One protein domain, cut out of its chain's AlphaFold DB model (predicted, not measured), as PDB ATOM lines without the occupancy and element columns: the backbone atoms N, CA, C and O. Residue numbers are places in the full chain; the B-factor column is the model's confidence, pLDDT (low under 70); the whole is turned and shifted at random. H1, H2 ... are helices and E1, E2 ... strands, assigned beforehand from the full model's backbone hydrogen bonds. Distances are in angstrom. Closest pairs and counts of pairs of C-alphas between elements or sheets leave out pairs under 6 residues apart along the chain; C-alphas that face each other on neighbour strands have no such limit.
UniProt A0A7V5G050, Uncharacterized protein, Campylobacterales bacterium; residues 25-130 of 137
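Overview. This is residues 25 to 130 of the 137 residues of an uncharacterized protein of Campylobacterales bacterium (UniProt A0A7V5G050). A twisted sheet of six strands forms one layer, and two helices cover one of its faces, leaving the other bare: long H1 is mainly over E4, E5 and E6, short H2 over the E1 and E2 end. The 106 printed residues run H1, H2, then E1 to E6, a meander in which each strand is the antiparallel neighbour of the one before, in sheet order E1 E2 E3 E4 E5 E6. The class is mixed, helices and strands; the whole is compact, with a radius of gyration of the C-alphas of 13.1 A, and spans 38 by 24 by 22 A.

Arrangement. E3, residues 77 to 86, and E4, residues 92 to 99, form a hairpin, with N 80 and O 97 2.8 A apart, within hydrogen-bond range. E5, residues 108 to 116, follows E4, with N 94 and O 114 at 2.9 A, and E6, residues 122 to 129, is an edge strand, with N 123 and O 115 at 2.8 A. On the other side of E3 is E2, residues 71 to 74, with N 72 and O 79 at 2.8 A, then edge strand E1, residues 66 to 68, with N 66 and O 73 at 2.8 A. H1, residues 26 to 47, is on the sheet; its closest C-alphas to E5 are those of Thr 26 and Ala 110, 5.6 A. H2, residues 53 to 62, is on the same face at a height over the sheet of 8.3 A. H1, with residues 32 to 40 alone, touches H2 at a steep tilt of 56 degrees, opposite ways; the closest C-alphas, of Met 36 and Leu 60, are 6.1 A apart. Every O i to N i+4 pair is within range in H2, 16 of 18 in H1.

Along the chain. H1 runs 30.3 A from C-alpha 26 at (15.585, 13.868, 55.366), with a kink of 30 degrees near residue 33. E3 measures 27.6 A, E4 22.8 A, E5 22.4 A and E6 21.3 A, ending at C-alpha 129 (21.459, 12.400, 53.325).

Size, cuts and confidence. The C-alphas farthest apart, of Glu 46 and Lys 102, are 39.2 A apart. The printed part has no cut and no long link. Its mean pLDDT is 76.7; residues 81 to 90 and 100 to 110 are among those under 70.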
ATOM      1  N   HIS A  25      17.198  13.277  59.209       72.88
ATOM      2  CA  HIS A  25      16.631  14.599  59.014       72.88
ATOM      3  C   HIS A  25      16.043  14.824  57.618       72.88
ATOM      4  O   HIS A  25      15.441  15.873  57.380       72.88
ATOM      5  N   THR A  26      16.166  13.843  56.717       74.12
ATOM      6  CA  THR A  26      15.585  13.868  55.366       74.12
ATOM      7  C   THR A  26      14.069  14.047  55.441       74.12
ATOM      8  O   THR A  26      13.516  14.940  54.807       74.12
ATOM      9  N   LYS A  27      13.402  13.309  56.335       79.44
ATOM     10  CA  LYS A  27      11.949  13.431  56.548       79.44
ATOM     11  C   LYS A  27      11.533  14.818  57.036       79.44
ATOM     12  O   LYS A  27      10.482  15.321  56.651       79.44
ATOM     13  N   THR A  28      12.339  15.451  57.890       81.06
ATOM     14  CA  THR A  28      12.049  16.805  58.381       81.06
ATOM     15  C   THR A  28      12.111  17.818  57.245       81.06
ATOM     16  O   THR A  28      11.211  18.640  57.105       81.06
ATOM     17  N   ILE A  29      13.151  17.757  56.415       80.88
ATOM     18  CA  ILE A  29      13.312  18.710  55.317       80.88
ATOM     19  C   ILE A  29      12.297  18.459  54.189       80.88
ATOM     20  O   ILE A  29      11.835  19.417  53.574       80.88
ATOM     21  N   GLU A  30      11.852  17.214  53.988       84.12
ATOM     22  CA  GLU A  30      10.775  16.859  53.053       84.12
ATOM     23  C   GLU A  30       9.439  17.522  53.392       84.12
ATOM     24  O   GLU A  30       8.737  17.973  52.484       84.12
ATOM     25  N   LYS A  31       9.110  17.649  54.685       86.81
ATOM     26  CA  LYS A  31       7.887  18.333  55.141       86.81
ATOM     27  C   LYS A  31       7.821  19.795  54.695       86.81
ATOM     28  O   LYS A  31       6.725  20.304  54.503       86.81
ATOM     29  N   VAL A  32       8.967  20.449  54.508       87.12
ATOM     30  CA  VAL A  32       9.058  21.820  53.977       87.12
ATOM     31  C   VAL A  32       9.226  21.807  52.458       87.12
ATOM     32  O   VAL A  32       8.641  22.622  51.746       87.12
ATOM     33  N   ALA A  33      10.014  20.865  51.941       84.81
ATOM     34  CA  ALA A  33      10.348  20.782  50.530       84.81
ATOM     35  C   ALA A  33       9.137  20.471  49.640       84.81
ATOM     36  O   ALA A  33       8.992  21.077  48.581       84.81
ATOM     37  N   GLN A  34       8.265  19.551  50.059       85.88
ATOM     38  CA  GLN A  34       7.110  19.117  49.268       85.88
ATOM     39  C   GLN A  34       6.044  20.217  49.099       85.88
ATOM     40  O   GLN A  34       5.597  20.435  47.971       85.88
ATOM     41  N   PRO A  35       5.635  20.961  50.144       88.62
ATOM     42  CA  PRO A  35       4.762  22.121  49.962       88.62
ATOM     43  C   PRO A  35       5.422  23.222  49.126       88.62
ATOM     44  O   PRO A  35       4.790  23.751  48.212       88.62
ATOM     45  N   MET A  36       6.714  23.494  49.354       88.50
ATOM     46  CA  MET A  36       7.452  24.507  48.594       88.50
ATOM     47  C   MET A  36       7.514  24.170  47.101       88.50
ATOM     48  O   MET A  36       7.394  25.052  46.252       88.50
ATOM     49  N   LEU A  37       7.653  22.884  46.770       85.19
ATOM     50  CA  LEU A  37       7.579  22.378  45.402       85.19
ATOM     51  C   LEU A  37       6.268  22.790  44.725       85.19
ATOM     52  O   LEU A  37       6.285  23.310  43.612       85.19
ATOM     53  N   LYS A  38       5.139  22.567  45.407       88.00
ATOM     54  CA  LYS A  38       3.800  22.865  44.886       88.00
ATOM     55  C   LYS A  38       3.602  24.365  44.690       88.00
ATOM     56  O   LYS A  38       3.141  24.771  43.626       88.00
ATOM     57  N   GLU A  39       4.007  25.176  45.668       90.81
ATOM     58  CA  GLU A  39       3.960  26.641  45.568       90.81
ATOM     59  C   GLU A  39       4.790  27.140  44.373       90.81
ATOM     60  O   GLU A  39       4.301  27.926  43.566       90.81
ATOM     61  N   LEU A  40       6.009  26.620  44.186       86.62
ATOM     62  CA  LEU A  40       6.873  26.980  43.056       86.62
ATOM     63  C   LEU A  40       6.281  26.585  41.699       86.62
ATOM     64  O   LEU A  40       6.352  27.368  40.748       86.62
ATOM     65  N   GLN A  41       5.691  25.389  41.593       85.12
ATOM     66  CA  GLN A  41       5.017  24.948  40.369       85.12
ATOM     67  C   GLN A  41       3.838  25.857  40.028       85.12
ATOM     68  O   GLN A  41       3.679  26.253  38.873       85.12
ATOM     69  N   GLN A  42       3.018  26.189  41.026       90.31
ATOM     70  CA  GLN A  42       1.857  27.047  40.837       90.31
ATOM     71  C   GLN A  42       2.280  28.466  40.445       90.31
ATOM     72  O   GLN A  42       1.797  28.995  39.443       90.31
ATOM     73  N   PHE A  43       3.252  29.033  41.159       90.62
ATOM     74  CA  PHE A  43       3.800  30.353  40.874       90.62
ATOM     75  C   PHE A  43       4.328  30.446  39.440       90.62
ATOM     76  O   PHE A  43       3.999  31.372  38.700       90.62
ATOM     77  N   TYR A  44       5.120  29.463  39.000       85.56
ATOM     78  CA  TYR A  44       5.648  29.484  37.641       85.56
ATOM     79  C   TYR A  44       4.545  29.325  36.588       85.56
ATOM     80  O   TYR A  44       4.597  29.973  35.543       85.56
ATOM     81  N   LYS A  45       3.527  28.489  36.843       86.75
ATOM     82  CA  LYS A  45       2.385  28.326  35.931       86.75
ATOM     83  C   LYS A  45       1.633  29.637  35.717       86.75
ATOM     84  O   LYS A  45       1.276  29.902  34.569       86.75
ATOM     85  N   GLU A  46       1.439  30.411  36.778       93.25
ATOM     86  CA  GLU A  46       0.679  31.663  36.784       93.25
ATOM     87  C   GLU A  46       1.489  32.839  36.227       93.25
ATOM     88  O   GLU A  46       1.050  33.510  35.298       93.25
ATOM     89  N   TYR A  47       2.705  33.051  36.732       90.56
ATOM     90  CA  TYR A  47       3.479  34.260  36.439       90.56
ATOM     91  C   TYR A  47       4.507  34.091  35.314       90.56
ATOM     92  O   TYR A  47       5.095  35.082  34.881       90.56
ATOM     93  N   LYS A  48       4.774  32.854  34.862       84.75
ATOM     94  CA  LYS A  48       5.783  32.517  33.830       84.75
ATOM     95  C   LYS A  48       7.171  33.120  34.090       84.75
ATOM     96  O   LYS A  48       7.934  33.393  33.167       84.75
ATOM     97  N   ARG A  49       7.511  33.327  35.363       85.56
ATOM     98  CA  ARG A  49       8.799  33.862  35.811       85.56
ATOM     99  C   ARG A  49       9.224  33.214  37.117       85.56
ATOM    100  O   ARG A  49       8.427  32.594  37.818       85.56
ATOM    101  N   PHE A  50      10.484  33.423  37.471       83.00
ATOM    102  CA  PHE A  50      11.003  33.006  38.766       83.00
ATOM    103  C   PHE A  50      10.564  33.960  39.882       83.00
ATOM    104  O   PHE A  50      10.419  35.168  39.631       83.00
ATOM    105  N   PRO A  51      10.353  33.437  41.100       86.06
ATOM    106  CA  PRO A  51       9.998  34.264  42.239       86.06
ATOM    107  C   PRO A  51      11.156  35.188  42.614       86.06
ATOM    108  O   PRO A  51      12.334  34.835  42.516       86.06
ATOM    109  N   THR A  52      10.810  36.381  43.076       87.56
ATOM    110  CA  THR A  52      11.728  37.248  43.815       87.56
ATOM    111  C   THR A  52      12.038  36.642  45.185       87.56
ATOM    112  O   THR A  52      11.326  35.761  45.670       87.56
ATOM    113  N   THR A  53      13.071  37.155  45.855       85.12
ATOM    114  CA  THR A  53      13.416  36.783  47.237       85.12
ATOM    115  C   THR A  53      12.199  36.872  48.165       85.12
ATOM    116  O   THR A  53      11.892  35.914  48.865       85.12
ATOM    117  N   LYS A  54      11.440  37.973  48.094       88.88
ATOM    118  CA  LYS A  54      10.257  38.198  48.935       88.88
ATOM    119  C   LYS A  54       9.146  37.178  48.669       88.88
ATOM    120  O   LYS A  54       8.553  36.659  49.606       88.88
ATOM    121  N   GLU A  55       8.868  36.872  47.403       91.81
ATOM    122  CA  GLU A  55       7.849  35.879  47.028       91.81
ATOM    123  C   GLU A  55       8.253  34.469  47.458       91.81
ATOM    124  O   GLU A  55       7.433  33.720  47.987       91.81
ATOM    125  N   ARG A  56       9.533  34.119  47.300       89.06
ATOM    126  CA  ARG A  56      10.091  32.859  47.797       89.06
ATOM    127  C   ARG A  56       9.919  32.731  49.309       89.06
ATOM    128  O   ARG A  56       9.504  31.675  49.776       89.06
ATOM    129  N   ASP A  57      10.207  33.786  50.062       89.06
ATOM    130  CA  ASP A  57      10.099  33.768  51.524       89.06
ATOM    131  C   ASP A  57       8.636  33.635  51.985       89.06
ATOM    132  O   ASP A  57       8.350  32.932  52.958       89.06
ATOM    133  N   ILE A  58       7.688  34.220  51.242       91.81
ATOM    134  CA  ILE A  58       6.247  34.009  51.455       91.81
ATOM    135  C   ILE A  58       5.873  32.537  51.220       91.81
ATOM    136  O   ILE A  58       5.205  31.941  52.066       91.81
ATOM    137  N   MET A  59       6.319  31.929  50.116       91.69
ATOM    138  CA  MET A  59       6.044  30.515  49.811       91.69
ATOM    139  C   MET A  59       6.652  29.565  50.853       91.69
ATOM    140  O   MET A  59       6.007  28.608  51.281       91.69
ATOM    141  N   LEU A  60       7.862  29.858  51.334       89.06
ATOM    142  CA  LEU A  60       8.485  29.108  52.427       89.06
ATOM    143  C   LEU A  60       7.683  29.229  53.723       89.06
ATOM    144  O   LEU A  60       7.467  28.228  54.404       89.06
ATOM    145  N   THR A  61       7.190  30.428  54.037       91.50
ATOM    146  CA  THR A  61       6.345  30.651  55.218       91.50
ATOM    147  C   THR A  61       5.055  29.831  55.142       91.50
ATOM    148  O   THR A  61       4.696  29.147  56.097       91.50
ATOM    149  N   ARG A  62       4.402  29.804  53.972       91.88
ATOM    150  CA  ARG A  62       3.232  28.944  53.706       91.88
ATOM    151  C   ARG A  62       3.553  27.450  53.782       91.88
ATOM    152  O   ARG A  62       2.690  26.657  54.135       91.88
ATOM    153  N   SER A  63       4.803  27.082  53.511       88.62
ATOM    154  CA  SER A  63       5.323  25.715  53.645       88.62
ATOM    155  C   SER A  63       5.682  25.334  55.091       88.62
ATOM    156  O   SER A  63       6.264  24.276  55.319       88.62
ATOM    157  N   GLY A  64       5.355  26.184  56.074       87.50
ATOM    158  CA  GLY A  64       5.554  25.932  57.503       87.50
ATOM    159  C   GLY A  64       6.838  26.522  58.090       87.50
ATOM    160  O   GLY A  64       7.083  26.360  59.285       87.50
ATOM    161  N   CYS A  65       7.659  27.215  57.295       89.06
ATOM    162  CA  CYS A  65       8.850  27.893  57.804       89.06
ATOM    163  C   CYS A  65       8.503  29.148  58.609       89.06
ATOM    164  O   CYS A  65       7.690  29.971  58.205       89.06
ATOM    165  N   GLN A  66       9.246  29.383  59.684       91.00
ATOM    166  CA  GLN A  66       9.365  30.699  60.301       91.00
ATOM    167  C   GLN A  66      10.615  31.386  59.749       91.00
ATOM    168  O   GLN A  66      11.740  31.040  60.117       91.00
ATOM    169  N   MET A  67      10.425  32.335  58.837       88.12
ATOM    170  CA  MET A  67      11.525  33.061  58.206       88.12
ATOM    171  C   MET A  67      12.153  34.081  59.165       88.12
ATOM    172  O   MET A  67      11.453  34.876  59.789       88.12
ATOM    173  N   ARG A  68      13.488  34.083  59.262       86.69
ATOM    174  CA  ARG A  68      14.288  35.123  59.929       86.69
ATOM    175  C   ARG A  68      15.495  35.451  59.049       86.69
ATOM    176  O   ARG A  68      16.509  34.755  59.099       86.69
ATOM    177  N   GLY A  69      15.369  36.484  58.219       82.94
ATOM    178  CA  GLY A  69      16.355  36.775  57.175       82.94
ATOM    179  C   GLY A  69      16.362  35.685  56.100       82.94
ATOM    180  O   GLY A  69      15.311  35.297  55.603       82.94
ATOM    181  N   ASP A  70      17.540  35.161  55.772       76.12
ATOM    182  CA  ASP A  70      17.768  34.073  54.809       76.12
ATOM    183  C   ASP A  70      17.657  32.662  55.427       76.12
ATOM    184  O   ASP A  70      17.968  31.649  54.791       76.12
ATOM    185  N   VAL A  71      17.199  32.582  56.679       83.06
ATOM    186  CA  VAL A  71      17.071  31.340  57.442       83.06
ATOM    187  C   VAL A  71      15.599  30.992  57.651       83.06
ATOM    188  O   VAL A  71      14.812  31.813  58.121       83.06
ATOM    189  N   CYS A  72      15.246  29.741  57.369       84.94
ATOM    190  CA  CYS A  72      13.974  29.136  57.748       84.94
ATOM    191  C   CYS A  72      14.136  28.366  59.068       84.94
ATOM    192  O   CYS A  72      15.047  27.559  59.222       84.94
ATOM    193  N   PHE A  73      13.231  28.568  60.019       86.75
ATOM    194  CA  PHE A  73      13.115  27.723  61.208       86.75
ATOM    195  C   PHE A  73      11.882  26.828  61.080       86.75
ATOM    196  O   PHE A  73      10.789  27.324  60.819       86.75
ATOM    197  N   PHE A  74      12.044  25.519  61.265       86.12
ATOM    198  CA  PHE A  74      10.958  24.540  61.166       86.12
ATOM    199  C   PHE A  74      11.055  23.532  62.312       86.12
ATOM    200  O   PHE A  74      12.114  22.943  62.510       86.12
ATOM    201  N   GLU A  75       9.978  23.358  63.087       86.06
ATOM    202  CA  GLU A  75       9.952  22.476  64.274       86.06
ATOM    203  C   GLU A  75      11.142  22.740  65.236       86.06
ATOM    204  O   GLU A  75      11.748  21.823  65.783       86.06
ATOM    205  N   GLY A  76      11.541  24.010  65.396       79.56
ATOM    206  CA  GLY A  76      12.698  24.411  66.215       79.56
ATOM    207  C   GLY A  76      14.075  24.140  65.587       79.56
ATOM    208  O   GLY A  76      15.089  24.546  66.153       79.56
ATOM    209  N   LYS A  77      14.138  23.512  64.406       79.25
ATOM    210  CA  LYS A  77      15.375  23.229  63.666       79.25
ATOM    211  C   LYS A  77      15.687  24.337  62.659       79.25
ATOM    212  O   LYS A  77      14.797  24.897  62.018       79.25
ATOM    213  N   LYS A  78      16.977  24.649  62.508       80.94
ATOM    214  CA  LYS A  78      17.476  25.680  61.591       80.94
ATOM    215  C   LYS A  78      17.702  25.098  60.191       80.94
ATOM    216  O   LYS A  78      18.602  24.284  59.979       80.94
ATOM    217  N   LEU A  79      16.913  25.558  59.228       78.25
ATOM    218  CA  LEU A  79      17.045  25.278  57.801       78.25
ATOM    219  C   LEU A  79      17.625  26.514  57.106       78.25
ATOM    220  O   LEU A  79      17.078  27.610  57.156       78.25
ATOM    221  N   HIS A  80      18.751  26.349  56.434       72.69
ATOM    222  CA  HIS A  80      19.339  27.396  55.612       72.69
ATOM    223  C   HIS A  80      18.862  27.250  54.167       72.69
ATOM    224  O   HIS A  80      18.878  26.156  53.591       72.69
ATOM    225  N   ILE A  81      18.501  28.371  53.554       68.06
ATOM    226  CA  ILE A  81      18.218  28.430  52.123       68.06
ATOM    227  C   ILE A  81      19.546  28.728  51.442       68.06
ATOM    228  O   ILE A  81      20.023  29.855  51.442       68.06
ATOM    229  N   VAL A  82      20.202  27.691  50.928       59.34
ATOM    230  CA  VAL A  82      21.622  27.805  50.555       59.34
ATOM    231  C   VAL A  82      21.819  28.445  49.190       59.34
ATOM    232  O   VAL A  82      22.885  28.988  48.908       59.34
ATOM    233  N   HIS A  83      20.813  28.399  48.320       63.41
ATOM    234  CA  HIS A  83      20.954  29.006  47.008       63.41
ATOM    235  C   HIS A  83      19.601  29.237  46.354       63.41
ATOM    236  O   HIS A  83      18.770  28.331  46.361       63.41
ATOM    237  N   SER A  84      19.414  30.419  45.769       63.28
ATOM    238  CA  SER A  84      18.462  30.661  44.687       63.28
ATOM    239  C   SER A  84      19.208  31.417  43.591       63.28
ATOM    240  O   SER A  84      19.446  32.616  43.744       63.28
ATOM    241  N   SER A  85      19.638  30.735  42.533       66.31
ATOM    242  CA  SER A  85      20.348  31.373  41.417       66.31
ATOM    243  C   SER A  85      19.736  31.002  40.079       66.31
ATOM    244  O   SER A  85      19.020  30.006  39.954       66.31
ATOM    245  N   LYS A  86      20.000  31.858  39.090       63.62
ATOM    246  CA  LYS A  86      19.768  31.553  37.685       63.62
ATOM    247  C   LYS A  86      21.092  31.079  37.099       63.62
ATOM    248  O   LYS A  86      22.096  31.765  37.289       63.62
ATOM    249  N   ASP A  87      21.109  29.938  36.423       65.19
ATOM    250  CA  ASP A  87      22.283  29.557  35.634       65.19
ATOM    251  C   ASP A  87      22.364  30.382  34.335       65.19
ATOM    252  O   ASP A  87      21.488  31.194  34.020       65.19
ATOM    253  N   ILE A  88      23.427  30.156  33.563       64.38
ATOM    254  CA  ILE A  88      23.664  30.805  32.262       64.38
ATOM    255  C   ILE A  88      22.549  30.448  31.257       64.38
ATOM    256  O   ILE A  88      22.181  31.256  30.407       64.38
ATOM    257  N   SER A  89      21.945  29.266  31.407       65.31
ATOM    258  CA  SER A  89      20.789  28.801  30.629       65.31
ATOM    259  C   SER A  89      19.469  29.456  31.070       65.31
ATOM    260  O   SER A  89      18.427  29.264  30.441       65.31
ATOM    261  N   GLY A  90      19.499  30.247  32.145       68.00
ATOM    262  CA  GLY A  90      18.357  30.887  32.774       68.00
ATOM    263  C   GLY A  90      17.397  29.927  33.471       68.00
ATOM    264  O   GLY A  90      16.227  30.274  33.594       68.00
ATOM    265  N   ASN A  91      17.854  28.754  33.899       73.06
ATOM    266  CA  ASN A  91      17.142  27.855  34.803       73.06
ATOM    267  C   ASN A  91      17.279  28.357  36.242       73.06
ATOM    268  O   ASN A  91      18.328  28.872  36.626       73.06
ATOM    269  N   TYR A  92      16.236  28.186  37.047       76.19
ATOM    270  CA  TYR A  92      16.240  28.540  38.460       76.19
ATOM    271  C   TYR A  92      16.542  27.318  39.316       76.19
ATOM    272  O   TYR A  92      15.836  26.312  39.247       76.19
ATOM    273  N   TYR A  93      17.555  27.435  40.168       76.25
ATOM    274  CA  TYR A  93      17.928  26.397  41.120       76.25
ATOM    275  C   TYR A  93      17.690  26.884  42.532       76.25
ATOM    276  O   TYR A  93      18.197  27.936  42.917       76.25
ATOM    277  N   MET A  94      16.965  26.089  43.314       79.94
ATOM    278  CA  MET A  94      16.788  26.323  44.738       79.94
ATOM    279  C   MET A  94      17.228  25.103  45.539       79.94
ATOM    280  O   MET A  94      16.919  23.975  45.176       79.94
ATOM    281  N   SER A  95      17.929  25.311  46.655       79.19
ATOM    282  CA  SER A  95      18.178  24.229  47.614       79.19
ATOM    283  C   SER A  95      17.880  24.662  49.041       79.19
ATOM    284  O   SER A  95      18.303  25.736  49.479       79.19
ATOM    285  N   ILE A  96      17.167  23.804  49.764       79.25
ATOM    286  CA  ILE A  96      16.958  23.920  51.206       79.25
ATOM    287  C   ILE A  96      17.930  22.938  51.846       79.25
ATOM    288  O   ILE A  96      18.021  21.784  51.416       79.25
ATOM    289  N   ARG A  97      18.696  23.381  52.842       78.81
ATOM    290  CA  ARG A  97      19.648  22.522  53.552       78.81
ATOM    291  C   ARG A  97      19.499  22.681  55.050       78.81
ATOM    292  O   ARG A  97      19.312  23.783  55.552       78.81
ATOM    293  N   MET A  98      19.638  21.578  55.765       74.00
ATOM    294  CA  MET A  98      19.659  21.575  57.217       74.00
ATOM    295  C   MET A  98      21.095  21.485  57.727       74.00
ATOM    296  O   MET A  98      21.898  20.724  57.186       74.00
ATOM    297  N   PHE A  99      21.411  22.248  58.773       71.38
ATOM    298  CA  PHE A  99      22.744  22.299  59.375       71.38
ATOM    299  C   PHE A  99      22.683  21.966  60.864       71.38
ATOM    300  O   PHE A  99      21.731  22.343  61.549       71.38
ATOM    301  N   ASP A 100      23.720  21.294  61.359       60.81
ATOM    302  CA  ASP A 100      23.887  21.010  62.783       60.81
ATOM    303  C   ASP A 100      24.460  22.234  63.506       60.81
ATOM    304  O   ASP A 100      25.673  22.393  63.574       60.81
ATOM    305  N   GLY A 101      23.581  23.140  63.951       56.47
ATOM    306  CA  GLY A 101      23.724  24.014  65.130       56.47
ATOM    307  C   GLY A 101      24.932  24.955  65.316       56.47
ATOM    308  O   GLY A 101      24.825  25.895  66.100       56.47
ATOM    309  N   LYS A 102      26.070  24.784  64.643       49.69
ATOM    310  CA  LYS A 102      27.314  25.527  64.879       49.69
ATOM    311  C   LYS A 102      28.001  25.802  63.544       49.69
ATOM    312  O   LYS A 102      28.657  24.940  62.968       49.69
ATOM    313  N   ALA A 103      27.842  27.044  63.088       47.00
ATOM    314  CA  ALA A 103      28.304  27.568  61.803       47.00
ATOM    315  C   ALA A 103      27.639  26.922  60.572       47.00
ATOM    316  O   ALA A 103      27.168  25.787  60.600       47.00
ATOM    317  N   ILE A 104      27.639  27.652  59.452       52.69
ATOM    318  CA  ILE A 104      27.466  27.075  58.109       52.69
ATOM    319  C   ILE A 104      28.735  26.243  57.843       52.69
ATOM    320  O   ILE A 104      29.578  26.590  57.022       52.69
ATOM    321  N   SER A 105      28.963  25.200  58.645       48.38
ATOM    322  CA  SER A 105      30.046  24.262  58.413       48.38
ATOM    323  C   SER A 105      29.741  23.567  57.092       48.38
ATOM    324  O   SER A 105      28.584  23.435  56.688       48.38
ATOM    325  N   LYS A 106      30.771  23.094  56.393       51.81
ATOM    326  CA  LYS A 106      30.623  22.387  55.113       51.81
ATOM    327  C   LYS A 106      29.779  21.100  55.213       51.81
ATOM    328  O   LYS A 106      29.693  20.386  54.217       51.81
ATOM    329  N   ASN A 107      29.170  20.793  56.361       57.25
ATOM    330  CA  ASN A 107      28.474  19.555  56.678       57.25
ATOM    331  C   ASN A 107      26.970  19.806  56.864       57.25
ATOM    332  O   ASN A 107      26.463  19.897  57.980       57.25
ATOM    333  N   SER A 108      26.243  19.907  55.748       59.16
ATOM    334  CA  SER A 108      24.782  19.815  55.770       59.16
ATOM    335  C   SER A 108      24.357  18.413  56.213       59.16
ATOM    336  O   SER A 108      24.842  17.424  55.658       59.16
ATOM    337  N   LEU A 109      23.425  18.340  57.161       67.12
ATOM    338  CA  LEU A 109      22.839  17.094  57.659       67.12
ATOM    339  C   LEU A 109      21.927  16.438  56.614       67.12
ATOM    340  O   LEU A 109      21.947  15.223  56.426       67.12
ATOM    341  N   ALA A 110      21.158  17.266  55.912       69.19
ATOM    342  CA  ALA A 110      20.302  16.881  54.801       69.19
ATOM    343  C   ALA A 110      20.158  18.065  53.838       69.19
ATOM    344  O   ALA A 110      20.263  19.229  54.243       69.19
ATOM    345  N   SER A 111      19.903  17.780  52.566       76.38
ATOM    346  CA  SER A 111      19.600  18.809  51.571       76.38
ATOM    347  C   SER A 111      18.568  18.323  50.577       76.38
ATOM    348  O   SER A 111      18.669  17.187  50.130       76.38
ATOM    349  N   CYS A 112      17.646  19.198  50.184       77.75
ATOM    350  CA  CYS A 112      16.713  18.953  49.090       77.75
ATOM    351  C   CYS A 112      16.889  20.033  48.029       77.75
ATOM    352  O   CYS A 112      16.951  21.226  48.349       77.75
ATOM    353  N   GLY A 113      17.007  19.602  46.776       77.31
ATOM    354  CA  GLY A 113      17.195  20.476  45.625       77.31
ATOM    355  C   GLY A 113      15.964  20.525  44.727       77.31
ATOM    356  O   GLY A 113      15.272  19.524  44.534       77.31
ATOM    357  N   PHE A 114      15.739  21.689  44.135       76.00
ATOM    358  CA  PHE A 114      14.708  21.954  43.142       76.00
ATOM    359  C   PHE A 114      15.347  22.636  41.941       76.00
ATOM    360  O   PHE A 114      16.102  23.598  42.102       76.00
ATOM    361  N   SER A 115      14.983  22.178  40.751       72.06
ATOM    362  CA  SER A 115      15.390  22.787  39.490       72.06
ATOM    363  C   SER A 115      14.138  23.142  38.699       72.06
ATOM    364  O   SER A 115      13.338  22.265  38.384       72.06
ATOM    365  N   ILE A 116      13.956  24.419  38.377       67.06
ATOM    366  CA  ILE A 116      12.906  24.893  37.471       67.06
ATOM    367  C   ILE A 116      13.580  25.321  36.177       67.06
ATOM    368  O   ILE A 116      14.327  26.300  36.147       67.06
ATOM    369  N   TYR A 117      13.311  24.596  35.099       68.31
ATOM    370  CA  TYR A 117      13.846  24.925  33.783       68.31
ATOM    371  C   TYR A 117      13.023  26.035  33.134       68.31
ATOM    372  O   TYR A 117      11.843  26.207  33.444       68.31
ATOM    373  N   ARG A 118      13.599  26.746  32.157       61.91
ATOM    374  CA  ARG A 118      12.855  27.747  31.361       61.91
ATOM    375  C   ARG A 118      11.591  27.197  30.696       61.91
ATOM    376  O   ARG A 118      10.622  27.931  30.523       61.91
ATOM    377  N   SER A 119      11.565  25.905  30.371       63.66
ATOM    378  CA  SER A 119      10.373  25.222  29.852       63.66
ATOM    379  C   SER A 119       9.213  25.157  30.856       63.66
ATOM    380  O   SER A 119       8.117  24.736  30.501       63.66
ATOM    381  N   GLY A 120       9.438  25.530  32.119       61.09
ATOM    382  CA  GLY A 120       8.497  25.331  33.216       61.09
ATOM    383  C   GLY A 120       8.449  23.904  33.736       61.09
ATOM    384  O   GLY A 120       7.687  23.623  34.662       61.09
ATOM    385  N   LYS A 121       9.277  23.006  33.185       72.62
ATOM    386  CA  LYS A 121       9.529  21.710  33.807       72.62
ATOM    387  C   LYS A 121      10.153  21.965  35.176       72.62
ATOM    388  O   LYS A 121      11.081  22.764  35.297       72.62
ATOM    389  N   LEU A 122       9.635  21.291  36.193       69.50
ATOM    390  CA  LEU A 122      10.205  21.318  37.527       69.50
ATOM    391  C   LEU A 122      10.714  19.915  37.854       69.50
ATOM    392  O   LEU A 122       9.919  18.981  37.910       69.50
ATOM    393  N   ASP A 123      12.018  19.792  38.093       73.00
ATOM    394  CA  ASP A 123      12.636  18.565  38.586       73.00
ATOM    395  C   ASP A 123      12.922  18.704  40.084       73.00
ATOM    396  O   ASP A 123      13.623  19.613  40.544       73.00
ATOM    397  N   TYR A 124      12.370  17.770  40.853       70.38
ATOM    398  CA  TYR A 124      12.777  17.541  42.229       70.38
ATOM    399  C   TYR A 124      14.039  16.682  42.211       70.38
ATOM    400  O   TYR A 124      14.002  15.530  41.785       70.38
ATOM    401  N   VAL A 125      15.159  17.242  42.670       62.22
ATOM    402  CA  VAL A 125      16.473  16.567  42.660       62.22
ATOM    403  C   VAL A 125      16.554  15.493  43.760       62.22
ATOM    404  O   VAL A 125      17.520  14.741  43.842       62.22
ATOM    405  N   GLY A 126      15.513  15.382  44.590       63.09
ATOM    406  CA  GLY A 126      15.484  14.508  45.749       63.09
ATOM    407  C   GLY A 126      16.053  15.192  46.985       63.09
ATOM    408  O   GLY A 126      16.695  16.248  46.910       63.09
ATOM    409  N   CYS A 127      15.810  14.574  48.135       69.94
ATOM    410  CA  CYS A 127      16.562  14.878  49.337       69.94
ATOM    411  C   CYS A 127      17.702  13.871  49.467       69.94
ATOM    412  O   CYS A 127      17.496  12.665  49.348       69.94
ATOM    413  N   SER A 128      18.908  14.364  49.712       66.44
ATOM    414  CA  SER A 128      20.065  13.526  49.993       66.44
ATOM    415  C   SER A 128      20.464  13.657  51.457       66.44
ATOM    416  O   SER A 128      20.582  14.759  52.009       66.44
ATOM    417  N   LYS A 129      20.697  12.503  52.083       68.62
ATOM    418  CA  LYS A 129      21.459  12.400  53.325       68.62
ATOM    419  C   LYS A 129      22.941  12.441  52.957       68.62
ATOM    420  O   LYS A 129      23.343  11.823  51.968       68.62
ATOM    421  N   ARG A 130      23.784  13.114  53.743       58.84
ATOM    422  CA  ARG A 130      25.221  12.835  53.640       58.84
ATOM    423  C   ARG A 130      25.514  11.464  54.255       58.84
ATOM    424  O   ARG A 130      25.031  11.200  55.357       58.84
TER     425      ARG A 130